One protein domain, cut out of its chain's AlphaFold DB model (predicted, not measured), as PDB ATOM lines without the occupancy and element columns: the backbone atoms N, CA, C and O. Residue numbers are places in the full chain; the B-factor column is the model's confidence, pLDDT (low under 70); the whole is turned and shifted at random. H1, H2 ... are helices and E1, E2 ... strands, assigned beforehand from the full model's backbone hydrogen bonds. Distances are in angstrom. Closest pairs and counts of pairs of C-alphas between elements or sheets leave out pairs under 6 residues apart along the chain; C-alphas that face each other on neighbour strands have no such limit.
ATOM      1  N   ALA A 138     139.507 146.988 114.047       87.31
ATOM      2  CA  ALA A 138     138.796 145.732 114.273       87.31
ATOM      3  C   ALA A 138     139.417 144.573 113.469       87.31
ATOM      4  O   ALA A 138     139.586 143.475 113.986       87.31
ATOM      5  N   SER A 139     139.835 144.841 112.231       87.62
ATOM      6  CA  SER A 139     140.534 143.875 111.372       87.62
ATOM      7  C   SER A 139     141.926 143.545 111.925       87.62
ATOM      8  O   SER A 139     142.278 142.378 112.078       87.62
ATOM      9  N   ALA A 140     142.696 144.563 112.326       88.69
ATOM     10  CA  ALA A 140     144.000 144.357 112.957       88.69
ATOM     11  C   ALA A 140     143.894 143.575 114.278       88.69
ATOM     12  O   ALA A 140     144.714 142.701 114.550       88.69
ATOM     13  N   TYR A 141     142.863 143.857 115.073       86.62
ATOM     14  CA  TYR A 141     142.561 143.151 116.309       86.62
ATOM     15  C   TYR A 141     142.194 141.693 116.041       86.62
ATOM     16  O   TYR A 141     142.741 140.815 116.697       86.62
ATOM     17  N   ALA A 142     141.340 141.426 115.049       88.12
ATOM     18  CA  ALA A 142     140.979 140.067 114.657       88.12
ATOM     19  C   ALA A 142     142.214 139.241 114.269       88.12
ATOM     20  O   ALA A 142     142.354 138.112 114.724       88.12
ATOM     21  N   ARG A 143     143.145 139.816 113.494       86.38
ATOM     22  CA  ARG A 143     144.399 139.138 113.111       86.38
ATOM     23  C   ARG A 143     145.359 138.918 114.279       86.38
ATOM     24  O   ARG A 143     146.121 137.960 114.267       86.38
ATOM     25  N   ALA A 144     145.378 139.839 115.242       86.31
ATOM     26  CA  ALA A 144     146.247 139.752 116.411       86.31
ATOM     27  C   ALA A 144     145.687 138.825 117.502       86.31
ATOM     28  O   ALA A 144     146.438 138.348 118.352       86.31
ATOM     29  N   ALA A 145     144.374 138.603 117.514       81.75
ATOM     30  CA  ALA A 145     143.707 137.720 118.454       81.75
ATOM     31  C   ALA A 145     143.832 136.252 118.015       81.75
ATOM     32  O   ALA A 145     143.889 135.933 116.830       81.75
ATOM     33  N   ALA A 146     143.864 135.337 118.987       68.62
ATOM     34  CA  ALA A 146     143.846 133.911 118.693       68.62
ATOM     35  C   ALA A 146     142.516 133.533 118.013       68.62
ATOM     36  O   ALA A 146     141.442 133.848 118.529       68.62
ATOM     37  N   ALA A 147     142.615 132.825 116.888       67.19
ATOM     38  CA  ALA A 147     141.550 132.361 115.987       67.19
ATOM     39  C   ALA A 147     140.469 131.443 116.612       67.19
ATOM     40  O   ALA A 147     139.711 130.791 115.903       67.19
ATOM     41  N   THR A 148     140.390 131.353 117.940       73.06
ATOM     42  CA  THR A 148     139.465 130.487 118.691       73.06
ATOM     43  C   THR A 148     138.397 131.280 119.450       73.06
ATOM     44  O   THR A 148     137.686 130.729 120.291       73.06
ATOM     45  N   GLY A 149     138.311 132.592 119.213       83.12
ATOM     46  CA  GLY A 149     137.387 133.493 119.897       83.12
ATOM     47  C   GLY A 149     135.984 133.547 119.286       83.12
ATOM     48  O   GLY A 149     135.728 133.091 118.171       83.12
ATOM     49  N   ALA A 150     135.069 134.174 120.023       91.12
ATOM     50  CA  ALA A 150     133.774 134.599 119.507       91.12
ATOM     51  C   ALA A 150     133.847 136.055 119.030       91.12
ATOM     52  O   ALA A 150     134.501 136.883 119.663       91.12
ATOM     53  N   TRP A 151     133.136 136.374 117.950       93.75
ATOM     54  CA  TRP A 151     132.958 137.742 117.473       93.75
ATOM     55  C   TRP A 151     131.478 138.073 117.376       93.75
ATOM     56  O   TRP A 151     130.720 137.359 116.725       93.75
ATOM     57  N   VAL A 152     131.064 139.164 118.006       94.38
ATOM     58  CA  VAL A 152     129.667 139.589 118.024       94.38
ATOM     59  C   VAL A 152     129.504 140.796 117.112       94.38
ATOM     60  O   VAL A 152     130.216 141.787 117.268       94.38
ATOM     61  N   PHE A 153     128.583 140.705 116.159       94.94
ATOM     62  CA  PHE A 153     128.152 141.829 115.339       94.94
ATOM     63  C   PHE A 153     126.760 142.267 115.776       94.94
ATOM     64  O   PHE A 153     125.864 141.435 115.917       94.94
ATOM     65  N   ASP A 154     126.592 143.574 115.945       94.50
ATOM     66  CA  ASP A 154     125.272 144.178 115.811       94.50
ATOM     67  C   ASP A 154     124.845 144.152 114.329       94.50
ATOM     68  O   ASP A 154     125.684 143.990 113.434       94.50
ATOM     69  N   VAL A 155     123.550 144.268 114.050       90.81
ATOM     70  CA  VAL A 155     123.001 144.200 112.689       90.81
ATOM     71  C   VAL A 155     122.705 145.594 112.153       90.81
ATOM     72  O   VAL A 155     123.270 145.989 111.130       90.81
ATOM     73  N   ASP A 156     121.843 146.325 112.849       90.44
ATOM     74  CA  ASP A 156     121.375 147.659 112.479       90.44
ATOM     75  C   ASP A 156     122.498 148.686 112.631       90.44
ATOM     76  O   ASP A 156     123.301 148.614 113.559       90.44
ATOM     77  N   GLU A 157     122.636 149.584 111.654       91.06
ATOM     78  CA  GLU A 157     123.700 150.601 111.567       91.06
ATOM     79  C   GLU A 157     125.139 150.038 111.610       91.06
ATOM     80  O   GLU A 157     126.113 150.794 111.629       91.06
ATOM     81  N   THR A 158     125.288 148.710 111.580       93.75
ATOM     82  CA  THR A 158     126.558 148.001 111.742       93.75
ATOM     83  C   THR A 158     126.842 147.124 110.535       93.75
ATOM     84  O   THR A 158     127.828 147.359 109.839       93.75
ATOM     85  N   LEU A 159     125.997 146.134 110.246       93.19
ATOM     86  CA  LEU A 159     126.102 145.299 109.044       93.19
ATOM     87  C   LEU A 159     125.214 145.825 107.917       93.19
ATOM     88  O   LEU A 159     125.623 145.805 106.754       93.19
ATOM     89  N   LEU A 160     124.020 146.297 108.269       93.50
ATOM     90  CA  LEU A 160     123.031 146.862 107.362       93.50
ATOM     91  C   LEU A 160     122.840 148.344 107.681       93.50
ATOM     92  O   LEU A 160     122.930 148.747 108.836       93.50
ATOM     93  N   SER A 161     122.604 149.158 106.657       94.06
ATOM     94  CA  SER A 161     122.348 150.585 106.829       94.06
ATOM     95  C   SER A 161     120.862 150.875 106.710       94.06
ATOM     96  O   SER A 161     120.272 150.636 105.658       94.06
ATOM     97  N   ASN A 162     120.280 151.481 107.743       93.31
ATOM     98  CA  ASN A 162     118.910 151.981 107.693       93.31
ATOM     99  C   ASN A 162     118.847 153.430 107.164       93.31
ATOM    100  O   ASN A 162     117.815 154.091 107.230       93.31
ATOM    101  N   LEU A 163     119.947 153.944 106.593       93.25
ATOM    102  CA  LEU A 163     120.018 155.298 106.042       93.25
ATOM    103  C   LEU A 163     118.960 155.579 104.956       93.25
ATOM    104  O   LEU A 163     118.411 156.678 104.984       93.25
ATOM    105  N   PRO A 164     118.621 154.646 104.039       92.62
ATOM    106  CA  PRO A 164     117.557 154.891 103.062       92.62
ATOM    107  C   PRO A 164     116.189 155.123 103.708       92.62
ATOM    108  O   PRO A 164     115.446 155.980 103.241       92.62
ATOM    109  N   TYR A 165     115.886 154.412 104.801       91.50
ATOM    110  CA  TYR A 165     114.679 154.651 105.587       91.50
ATOM    111  C   TYR A 165     114.705 156.061 106.174       91.50
ATOM    112  O   TYR A 165     113.804 156.858 105.929       91.50
ATOM    113  N   TYR A 166     115.782 156.422 106.874       91.94
ATOM    114  CA  TYR A 166     115.890 157.745 107.488       91.94
ATOM    115  C   TYR A 166     115.885 158.893 106.475       91.94
ATOM    116  O   TYR A 166     115.362 159.958 106.784       91.94
ATOM    117  N   ALA A 167     116.400 158.688 105.262       92.31
ATOM    118  CA  ALA A 167     116.349 159.689 104.199       92.31
ATOM    119  C   ALA A 167     114.911 160.032 103.772       92.31
ATOM    120  O   ALA A 167     114.662 161.160 103.356       92.31
ATOM    121  N   GLN A 168     113.974 159.087 103.905       89.75
ATOM    122  CA  GLN A 168     112.549 159.292 103.623       89.75
ATOM    123  C   GLN A 168     111.789 159.911 104.810       89.75
ATOM    124  O   GLN A 168     110.739 160.498 104.592       89.75
ATOM    125  N   HIS A 169     112.352 159.843 106.025       90.62
ATOM    126  CA  HIS A 169     111.735 160.284 107.291       90.62
ATOM    127  C   HIS A 169     112.504 161.452 107.939       90.62
ATOM    128  O   HIS A 169     112.755 161.498 109.151       90.62
ATOM    129  N   GLY A 170     113.017 162.357 107.101       91.00
ATOM    130  CA  GLY A 170     113.660 163.595 107.544       91.00
ATOM    131  C   GLY A 170     114.902 163.409 108.425       91.00
ATOM    132  O   GLY A 170     115.189 164.269 109.248       91.00
ATOM    133  N   TYR A 171     115.631 162.297 108.307       90.69
ATOM    134  CA  TYR A 171     116.818 161.981 109.115       90.69
ATOM    135  C   TYR A 171     116.594 162.068 110.637       90.69
ATOM    136  O   TYR A 171     117.505 162.424 111.388       90.69
ATOM    137  N   GLY A 172     115.387 161.728 111.103       86.44
ATOM    138  CA  GLY A 172     115.034 161.762 112.528       86.44
ATOM    139  C   GLY A 172     114.478 163.102 113.014       86.44
ATOM    140  O   GLY A 172     114.409 163.326 114.222       86.44
ATOM    141  N   LEU A 173     114.079 163.989 112.096       88.12
ATOM    142  CA  LEU A 173     113.226 165.140 112.413       88.12
ATOM    143  C   LEU A 173     111.782 164.720 112.735       88.12
ATOM    144  O   LEU A 173     111.051 165.470 113.379       88.12
ATOM    145  N   GLU A 174     111.390 163.522 112.309       90.06
ATOM    146  CA  GLU A 174     110.081 162.926 112.556       90.06
ATOM    147  C   GLU A 174     110.111 161.972 113.761       90.06
ATOM    148  O   GLU A 174     111.151 161.409 114.121       90.06
ATOM    149  N   LEU A 175     108.952 161.786 114.400       88.19
ATOM    150  CA  LEU A 175     108.780 160.798 115.464       88.19
ATOM    151  C   LEU A 175     108.982 159.390 114.900       88.19
ATOM    152  O   LEU A 175     108.378 159.017 113.900       88.19
ATOM    153  N   PHE A 176     109.813 158.597 115.570       86.00
ATOM    154  CA  PHE A 176     110.112 157.241 115.131       86.00
ATOM    155  C   PHE A 176     108.911 156.306 115.335       86.00
ATOM    156  O   PHE A 176     108.530 156.026 116.475       86.00
ATOM    157  N   ASP A 177     108.345 155.790 114.241       87.88
ATOM    158  CA  ASP A 177     107.337 154.726 114.270       87.88
ATOM    159  C   ASP A 177     108.002 153.346 114.128       87.88
ATOM    160  O   ASP A 177     108.465 152.945 113.060       87.88
ATOM    161  N   HIS A 178     108.002 152.589 115.227       83.69
ATOM    162  CA  HIS A 178     108.517 151.220 115.267       83.69
ATOM    163  C   HIS A 178     107.815 150.280 114.274       83.69
ATOM    164  O   HIS A 178     108.464 149.414 113.695       83.69
ATOM    165  N   ARG A 179     106.501 150.430 114.062       86.75
ATOM    166  CA  ARG A 179     105.726 149.534 113.188       86.75
ATOM    167  C   ARG A 179     106.025 149.790 111.723       86.75
ATOM    168  O   ARG A 179     106.046 148.855 110.929       86.75
ATOM    169  N   GLU A 180     106.196 151.052 111.357       87.75
ATOM    170  CA  GLU A 180     106.589 151.421 110.001       87.75
ATOM    171  C   GLU A 180     108.006 150.957 109.691       87.75
ATOM    172  O   GLU A 180     108.239 150.350 108.646       87.75
ATOM    173  N   PHE A 181     108.915 151.143 110.646       86.81
ATOM    174  CA  PHE A 181     110.269 150.637 110.539       86.81
ATOM    175  C   PHE A 181     110.303 149.111 110.379       86.81
ATOM    176  O   PHE A 181     110.961 148.614 109.467       86.81
ATOM    177  N   ASP A 182     109.544 148.363 111.185       85.00
ATOM    178  CA  ASP A 182     109.453 146.902 111.068       85.00
ATOM    179  C   ASP A 182     108.919 146.469 109.688       85.00
ATOM    180  O   ASP A 182     109.505 145.592 109.051       85.00
ATOM    181  N   ARG A 183     107.883 147.139 109.159       87.00
ATOM    182  CA  ARG A 183     107.387 146.890 107.789       87.00
ATOM    183  C   ARG A 183     108.452 147.170 106.731       87.00
ATOM    184  O   ARG A 183     108.597 146.402 105.782       87.00
ATOM    185  N   TRP A 184     109.210 148.255 106.878       88.06
ATOM    186  CA  TRP A 184     110.310 148.555 105.966       88.06
ATOM    187  C   TRP A 184     111.404 147.485 106.045       88.06
ATOM    188  O   TRP A 184     111.916 147.049 105.014       88.06
ATOM    189  N   LEU A 185     111.721 146.982 107.238       85.75
ATOM    190  CA  LEU A 185     112.682 145.894 107.411       85.75
ATOM    191  C   LEU A 185     112.248 144.594 106.720       85.75
ATOM    192  O   LEU A 185     113.102 143.886 106.178       85.75
ATOM    193  N   GLU A 186     110.948 144.290 106.700       83.19
ATOM    194  CA  GLU A 186     110.388 143.110 106.023       83.19
ATOM    195  C   GLU A 186     110.593 143.133 104.500       83.19
ATOM    196  O   GLU A 186     110.730 142.073 103.883       83.19
ATOM    197  N   THR A 187     110.716 144.316 103.886       85.62
ATOM    198  CA  THR A 187     111.047 144.441 102.451       85.62
ATOM    199  C   THR A 187     112.429 143.852 102.120       85.62
ATOM    200  O   THR A 187     112.686 143.352 101.013       85.62
ATOM    201  N   GLY A 188     113.342 143.861 103.100       82.62
ATOM    202  CA  GLY A 188     114.725 143.428 102.933       82.62
ATOM    203  C   GLY A 188     115.512 144.294 101.946       82.62
ATOM    204  O   GLY A 188     116.363 143.761 101.234       82.62
ATOM    205  N   GLU A 189     115.199 145.589 101.865       83.81
ATOM    206  CA  GLU A 189     115.880 146.566 101.000       83.81
ATOM    207  C   GLU A 189     117.083 147.249 101.666       83.81
ATOM    208  O   GLU A 189     117.835 147.962 101.002       83.81
ATOM    209  N   ALA A 190     117.306 147.012 102.963       89.06
ATOM    210  CA  ALA A 190     118.417 147.600 103.701       89.06
ATOM    211  C   ALA A 190     119.779 147.234 103.061       89.06
ATOM    212  O   ALA A 190     120.138 146.048 103.009       89.06
ATOM    213  N   PRO A 191     120.567 148.217 102.582       92.75
ATOM    214  CA  PRO A 191     121.846 147.952 101.940       92.75
ATOM    215  C   PRO A 191     122.907 147.489 102.943       92.75
ATOM    216  O   PRO A 191     122.948 147.919 104.097       92.75
ATOM    217  N   VAL A 192     123.822 146.640 102.473       93.81
ATOM    218  CA  VAL A 192     124.974 146.187 103.265       93.81
ATOM    219  C   VAL A 192     126.010 147.298 103.378       93.81
ATOM    220  O   VAL A 192     126.373 147.921 102.380       93.81
ATOM    221  N   ILE A 193     126.570 147.481 104.573       94.12
ATOM    222  CA  ILE A 193     127.704 148.380 104.800       94.12
ATOM    223  C   ILE A 193     128.999 147.679 104.332       94.12
ATOM    224  O   ILE A 193     129.421 146.692 104.948       94.12
ATOM    225  N   PRO A 194     129.690 148.163 103.273       92.94
ATOM    226  CA  PRO A 194     130.785 147.414 102.642       92.94
ATOM    227  C   PRO A 194     131.985 147.149 103.557       92.94
ATOM    228  O   PRO A 194     132.601 146.083 103.505       92.94
ATOM    229  N   SER A 195     132.327 148.105 104.425       92.94
ATOM    230  CA  SER A 195     133.422 147.953 105.389       92.94
ATOM    231  C   SER A 195     133.146 146.848 106.406       92.94
ATOM    232  O   SER A 195     134.048 146.083 106.744       92.94
ATOM    233  N   SER A 196     131.901 146.743 106.860       93.25
ATOM    234  CA  SER A 196     131.479 145.757 107.850       93.25
ATOM    235  C   SER A 196     131.373 144.369 107.234       93.25
ATOM    236  O   SER A 196     131.810 143.398 107.844       93.25
ATOM    237  N   LEU A 197     130.917 144.275 105.979       93.19
ATOM    238  CA  LEU A 197     130.961 143.038 105.199       93.19
ATOM    239  C   LEU A 197     132.390 142.505 105.045       93.19
ATOM    240  O   LEU A 197     132.626 141.305 105.194       93.19
ATOM    241  N   ARG A 198     133.352 143.390 104.758       93.88
ATOM    242  CA  ARG A 198     134.767 143.014 104.663       93.88
ATOM    243  C   ARG A 198     135.280 142.447 105.986       93.88
ATOM    244  O   ARG A 198     135.910 141.394 105.975       93.88
ATOM    245  N   LEU A 199     134.978 143.111 107.101       94.12
ATOM    246  CA  LEU A 199     135.365 142.645 108.433       94.12
ATOM    247  C   LEU A 199     134.701 141.309 108.789       94.12
ATOM    248  O   LEU A 199     135.371 140.417 109.290       94.12
ATOM    249  N   TYR A 200     133.408 141.150 108.501       94.25
ATOM    250  CA  TYR A 200     132.674 139.909 108.746       94.25
ATOM    251  C   TYR A 200     133.317 138.717 108.028       94.25
ATOM    252  O   TYR A 200     133.513 137.665 108.635       94.25
ATOM    253  N   ARG A 201     133.682 138.891 106.750       93.88
ATOM    254  CA  ARG A 201     134.387 137.861 105.971       93.88
ATOM    255  C   ARG A 201     135.741 137.543 106.587       93.88
ATOM    256  O   ARG A 201     136.008 136.391 106.882       93.88
ATOM    257  N   GLU A 202     136.536 138.567 106.865       93.25
ATOM    258  CA  GLU A 202     137.871 138.399 107.430       93.25
ATOM    259  C   GLU A 202     137.862 137.683 108.786       93.25
ATOM    260  O   GLU A 202     138.613 136.738 108.991       93.25
ATOM    261  N   VAL A 203     136.981 138.084 109.700       93.12
ATOM    262  CA  VAL A 203     136.823 137.451 111.016       93.12
ATOM    263  C   VAL A 203     136.400 135.987 110.875       93.12
ATOM    264  O   VAL A 203     136.905 135.125 111.592       93.12
ATOM    265  N   ARG A 204     135.504 135.687 109.931       91.38
ATOM    266  CA  ARG A 204     135.080 134.313 109.646       91.38
ATOM    267  C   ARG A 204     136.219 133.477 109.055       91.38
ATOM    268  O   ARG A 204     136.400 132.339 109.472       91.38
ATOM    269  N   ASP A 205     136.985 134.041 108.127       92.44
ATOM    270  CA  ASP A 205     138.117 133.368 107.477       92.44
ATOM    271  C   ASP A 205     139.269 133.125 108.471       92.44
ATOM    272  O   ASP A 205     139.988 132.135 108.366       92.44
ATOM    273  N   LEU A 206     139.394 133.980 109.490       91.94
ATOM    274  CA  LEU A 206     140.298 133.803 110.628       91.94
ATOM    275  C   LEU A 206     139.812 132.761 111.651       91.94
ATOM    276  O   LEU A 206     140.496 132.554 112.644       91.94
ATOM    277  N   GLY A 207     138.660 132.112 111.455       91.19
ATOM    278  CA  GLY A 207     138.187 131.017 112.313       91.19
ATOM    279  C   GLY A 207     137.377 131.438 113.545       91.19
ATOM    280  O   GLY A 207     136.979 130.579 114.335       91.19
ATOM    281  N   PHE A 208     137.064 132.727 113.707       92.06
ATOM    282  CA  PHE A 208     136.207 133.172 114.805       92.06
ATOM    283  C   PHE A 208     134.779 132.656 114.639       92.06
ATOM    284  O   PHE A 208     134.194 132.689 113.551       92.06
ATOM    285  N   LYS A 209     134.156 132.283 115.760       92.81
ATOM    286  CA  LYS A 209     132.721 131.999 115.781       92.81
ATOM    287  C   LYS A 209     131.944 133.310 115.806       92.81
ATOM    288  O   LYS A 209     131.992 134.039 116.795       92.81
ATOM    289  N   THR A 210     131.236 133.618 114.723       92.06
ATOM    290  CA  THR A 210     130.469 134.861 114.608       92.06
ATOM    291  C   THR A 210     129.054 134.704 115.166       92.06
ATOM    292  O   THR A 210     128.375 133.708 114.917       92.06
ATOM    293  N   PHE A 211     128.606 135.699 115.927       93.69
ATOM    294  CA  PHE A 211     127.253 135.816 116.464       93.69
ATOM    295  C   PHE A 211     126.653 137.140 116.008       93.69
ATOM    296  O   PHE A 211     127.347 138.156 115.971       93.69
ATOM    297  N   LEU A 212     125.367 137.122 115.679       92.81
ATOM    298  CA  LEU A 212     124.603 138.321 115.363       92.81
ATOM    299  C   LEU A 212     123.687 138.613 116.546       92.81
ATOM    300  O   LEU A 212     122.909 137.744 116.940       92.81
ATOM    301  N   LEU A 213     123.795 139.806 117.116       92.06
ATOM    302  CA  LEU A 213     122.855 140.319 118.105       92.06
ATOM    303  C   LEU A 213     122.117 141.490 117.473       92.06
ATOM    304  O   LEU A 213     122.731 142.316 116.817       92.06
ATOM    305  N   THR A 214     120.803 141.549 117.634       87.50
ATOM    306  CA  THR A 214     119.988 142.636 117.086       87.50
ATOM    307  C   THR A 214     118.868 142.968 118.056       87.50
ATOM    308  O   THR A 214     118.393 142.097 118.785       87.50
ATOM    309  N   GLY A 215     118.467 144.239 118.071       85.12
ATOM    310  CA  GLY A 215     117.266 144.697 118.767       85.12
ATOM    311  C   GLY A 215     115.970 144.413 118.003       85.12
ATOM    312  O   GLY A 215     114.894 144.650 118.549       85.12
ATOM    313  N   ARG A 216     116.052 143.916 116.759       80.94
ATOM    314  CA  ARG A 216     114.880 143.522 115.973       80.94
ATOM    315  C   ARG A 216     114.150 142.386 116.674       80.94
ATOM    316  O   ARG A 216     114.773 141.437 117.152       80.94
ATOM    317  N   SER A 217     112.826 142.477 116.715       75.44
ATOM    318  CA  SER A 217     112.018 141.401 117.271       75.44
ATOM    319  C   SER A 217     112.181 140.138 116.418       75.44
ATOM    320  O   SER A 217     112.230 140.186 115.189       75.44
ATOM    321  N   GLU A 218     112.246 138.974 117.063       68.62
ATOM    322  CA  GLU A 218     112.231 137.686 116.359       68.62
ATOM    323  C   GLU A 218     110.837 137.344 115.807       68.62
ATOM    324  O   GLU A 218     110.596 136.189 115.469       68.62
ATOM    325  N   ARG A 227     116.650 130.639 110.591       45.53
ATOM    326  CA  ARG A 227     116.509 131.586 109.486       45.53
ATOM    327  C   ARG A 227     115.307 132.486 109.773       45.53
ATOM    328  O   ARG A 227     114.255 132.339 109.161       45.53
ATOM    329  N   GLY A 228     115.463 133.385 110.739       47.03
ATOM    330  CA  GLY A 228     114.522 134.488 110.930       47.03
ATOM    331  C   GLY A 228     114.598 135.517 109.784       47.03
ATOM    332  O   GLY A 228     115.526 135.457 108.965       47.03
ATOM    333  N   PRO A 229     113.680 136.499 109.746       51.84
ATOM    334  CA  PRO A 229     113.653 137.571 108.742       51.84
ATOM    335  C   PRO A 229     114.972 138.353 108.657       51.84
ATOM    336  O   PRO A 229     115.435 138.682 107.568       51.84
ATOM    337  N   ALA A 230     115.651 138.560 109.791       44.91
ATOM    338  CA  ALA A 230     116.965 139.203 109.842       44.91
ATOM    339  C   ALA A 230     118.053 138.391 109.113       44.91
ATOM    340  O   ALA A 230     118.837 138.945 108.342       44.91
ATOM    341  N   MET A 231     118.067 137.064 109.283       49.09
ATOM    342  CA  MET A 231     118.970 136.181 108.535       49.09
ATOM    343  C   MET A 231     118.612 136.137 107.050       49.09
ATOM    344  O   MET A 231     119.515 136.031 106.225       49.09
ATOM    345  N   TYR A 232     117.329 136.243 106.689       51.31
ATOM    346  CA  TYR A 232     116.905 136.344 105.292       51.31
ATOM    347  C   TYR A 232     117.345 137.666 104.653       51.31
ATOM    348  O   TYR A 232     117.891 137.631 103.557       51.31
ATOM    349  N   ALA A 233     117.216 138.804 105.340       53.69
ATOM    350  CA  ALA A 233     117.698 140.100 104.856       53.69
ATOM    351  C   ALA A 233     119.221 140.105 104.665       53.69
ATOM    352  O   ALA A 233     119.711 140.509 103.616       53.69
ATOM    353  N   ILE A 234     119.971 139.557 105.626       54.94
ATOM    354  CA  ILE A 234     121.424 139.386 105.511       54.94
ATOM    355  C   ILE A 234     121.748 138.431 104.355       54.94
ATOM    356  O   ILE A 234     122.524 138.770 103.473       54.94
ATOM    357  N   THR A 235     121.112 137.264 104.268       52.56
ATOM    358  CA  THR A 235     121.385 136.306 103.182       52.56
ATOM    359  C   THR A 235     121.027 136.886 101.807       52.56
ATOM    360  O   THR A 235     121.824 136.777 100.881       52.56
ATOM    361  N   LYS A 236     119.886 137.574 101.669       55.25
ATOM    362  CA  LYS A 236     119.438 138.245 100.438       55.25
ATOM    363  C   LYS A 236     120.394 139.370 100.051       55.25
ATOM    364  O   LYS A 236     120.846 139.401  98.911       55.25
ATOM    365  N   ALA A 237     120.774 140.239 100.984       57.56
ATOM    366  CA  ALA A 237     121.690 141.341 100.714       57.56
ATOM    367  C   ALA A 237     123.102 140.840 100.338       57.56
ATOM    368  O   ALA A 237     123.758 141.407  99.464       57.56
ATOM    369  N   PHE A 238     123.544 139.715 100.913       55.53
ATOM    370  CA  PHE A 238     124.809 139.066 100.557       55.53
ATOM    371  C   PHE A 238     124.733 138.329  99.206       55.53
ATOM    372  O   PHE A 238     125.701 138.375  98.445       55.53
ATOM    373  N   CYS A 239     123.605 137.691  98.875       47.06
ATOM    374  CA  CYS A 239     123.369 137.060  97.574       47.06
ATOM    375  C   CYS A 239     123.248 138.092  96.445       47.06
ATOM    376  O   CYS A 239     123.861 137.908  95.399       47.06
ATOM    377  N   VAL A 240     122.537 139.204  96.657       54.19
ATOM    378  CA  VAL A 240     122.439 140.300  95.677       54.19
ATOM    379  C   VAL A 240     123.807 140.947  95.463       54.19
ATOM    380  O   VAL A 240     124.203 141.145  94.318       54.19
ATOM    381  N   ALA A 241     124.590 141.179  96.522       52.16
ATOM    382  CA  ALA A 241     125.966 141.656  96.375       52.16
ATOM    383  C   ALA A 241     126.852 140.666  95.590       52.16
ATOM    384  O   ALA A 241     127.684 141.090  94.789       52.16
ATOM    385  N   PHE A 242     126.670 139.352  95.777       47.44
ATOM    386  CA  PHE A 242     127.396 138.322  95.028       47.44
ATOM    387  C   PHE A 242     127.011 138.310  93.540       47.44
ATOM    388  O   PHE A 242     127.893 138.347  92.686       47.44
ATOM    389  N   VAL A 243     125.713 138.354  93.224       53.06
ATOM    390  CA  VAL A 243     125.196 138.368  91.843       53.06
ATOM    391  C   VAL A 243     125.574 139.664  91.115       53.06
ATOM    392  O   VAL A 243     126.059 139.608  89.990       53.06
ATOM    393  N   MET A 244     125.454 140.827  91.761       48.12
ATOM    394  CA  MET A 244     125.814 142.123  91.160       48.12
ATOM    395  C   MET A 244     127.321 142.260  90.901       48.12
ATOM    396  O   MET A 244     127.734 142.853  89.902       48.12
ATOM    397  N   THR A 245     128.156 141.653  91.752       51.62
ATOM    398  CA  THR A 245     129.605 141.582  91.506       51.62
ATOM    399  C   THR A 245     129.915 140.649  90.330       51.62
ATOM    400  O   THR A 245     130.754 140.979  89.498       51.62
ATOM    401  N   PHE A 246     129.211 139.518  90.207       45.03
ATOM    402  CA  PHE A 246     129.413 138.558  89.115       45.03
ATOM    403  C   PHE A 246     128.984 139.117  87.747       45.03
ATOM    404  O   PHE A 246     129.713 138.969  86.768       45.03
ATOM    405  N   PHE A 247     127.859 139.838  87.674       46.62
ATOM    406  CA  PHE A 247     127.411 140.499  86.439       46.62
ATOM    407  C   PHE A 247     128.343 141.640  85.999       46.62
ATOM    408  O   PHE A 247     128.568 141.822  84.804       46.62
ATOM    409  N   SER A 248     128.956 142.357  86.945       48.91
ATOM    410  CA  SER A 248     129.926 143.418  86.632       48.91
ATOM    411  C   SER A 248     131.243 142.871  86.056       48.91
ATOM    412  O   SER A 248     131.901 143.553  85.277       48.91
TER     413      SER A 248
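This is residues 138 to 218 and 227 to 248 of the 309 residues of an uncharacterized protein of Aegilops tauschii subsp. strangulata (UniProt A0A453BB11). A two-stranded parallel ribbon, E1 and E2, with H4 along it and H1 next to H4, makes one end of the model, and a loose pair of short helices, H2 and H3, makes the other. The long helix H5 begins near H3 and slants away from the rest, its residues 242 to 248 sticking out. The printed part has 103 residues, with five named helices and two named strands in the order H1 E1 H2 H3 H4 E2 H5, and the class is mostly helix. The whole is only just compact, close to loose, with a radius of gyration of the C-alphas of 15.3 A and spans of 44 by 33 by 26 A.

H1, residues 138 to 144, begins at C-alpha 138 at (138.796, 145.732, 114.273). E1 follows as residues 150 to 154, 13.3 A from first to last C-alpha. H2 is residues 163 to 168, and H3 is residues 178 to 187, 14.7 A long. H4, residues 194 to 205, is 16.6 A long and begins at C-alpha 194 at (130.785, 147.414, 102.642). E2 is residues 209 to 213, 13.1 A long. After the cut, H5, residues 229 to 248, runs 28.1 A to C-alpha 248 at (129.926, 143.418, 86.632).

E1 and E2 are parallel neighbours at 27 degrees, and C-alphas 152 and 211 face each other at 4.7 A. Within hydrogen-bond range are N 153 and O 211, 2.8 A, and N 213 and O 153, 2.9 A. With H2, H3 and H4 between them they form a strand-helix-strand unit, two parallel neighbour strands joined through helices. The closest C-alphas of H4 and E2 are those of Arg 204 and Thr 210, 6.8 A apart; of H4 and E1, those of Trp 151 and Val 203, 7.5 A. H4 touches H1 with residues 199 to 203 alone, closest at the C-alphas of Ser 139 and Leu 199, 6.1 A, at a shallow tilt of 21 degrees, the same way. H2 and H3 are close but not clearly touching, with the C-alphas of Tyr 165 and Trp 184 closest at 7.5 A, at a steep tilt of 63 degrees, opposite ways. H3 and H5 are close but not clearly touching, with the C-alphas of Glu 186 and Pro 229 closest at 7.0 A. H4 and H5 are apart. Every O i to N i+4 pair is within hydrogen-bond range in H1, H4 and H5, against 1 of 2 in H2 and 5 of 6 in H3.

The C-alphas farthest apart, those of Ala 146 and Glu 174, are 44.9 A apart. Residues 219 to 226 are not printed, and C-alphas 218 and 227 are 10.1 A apart across the cut. Of the links printed whole, none is long. Mean pLDDT of the printed part is 80.7; it is under 70 at residues 146 to 147, 218 and 227 to 248.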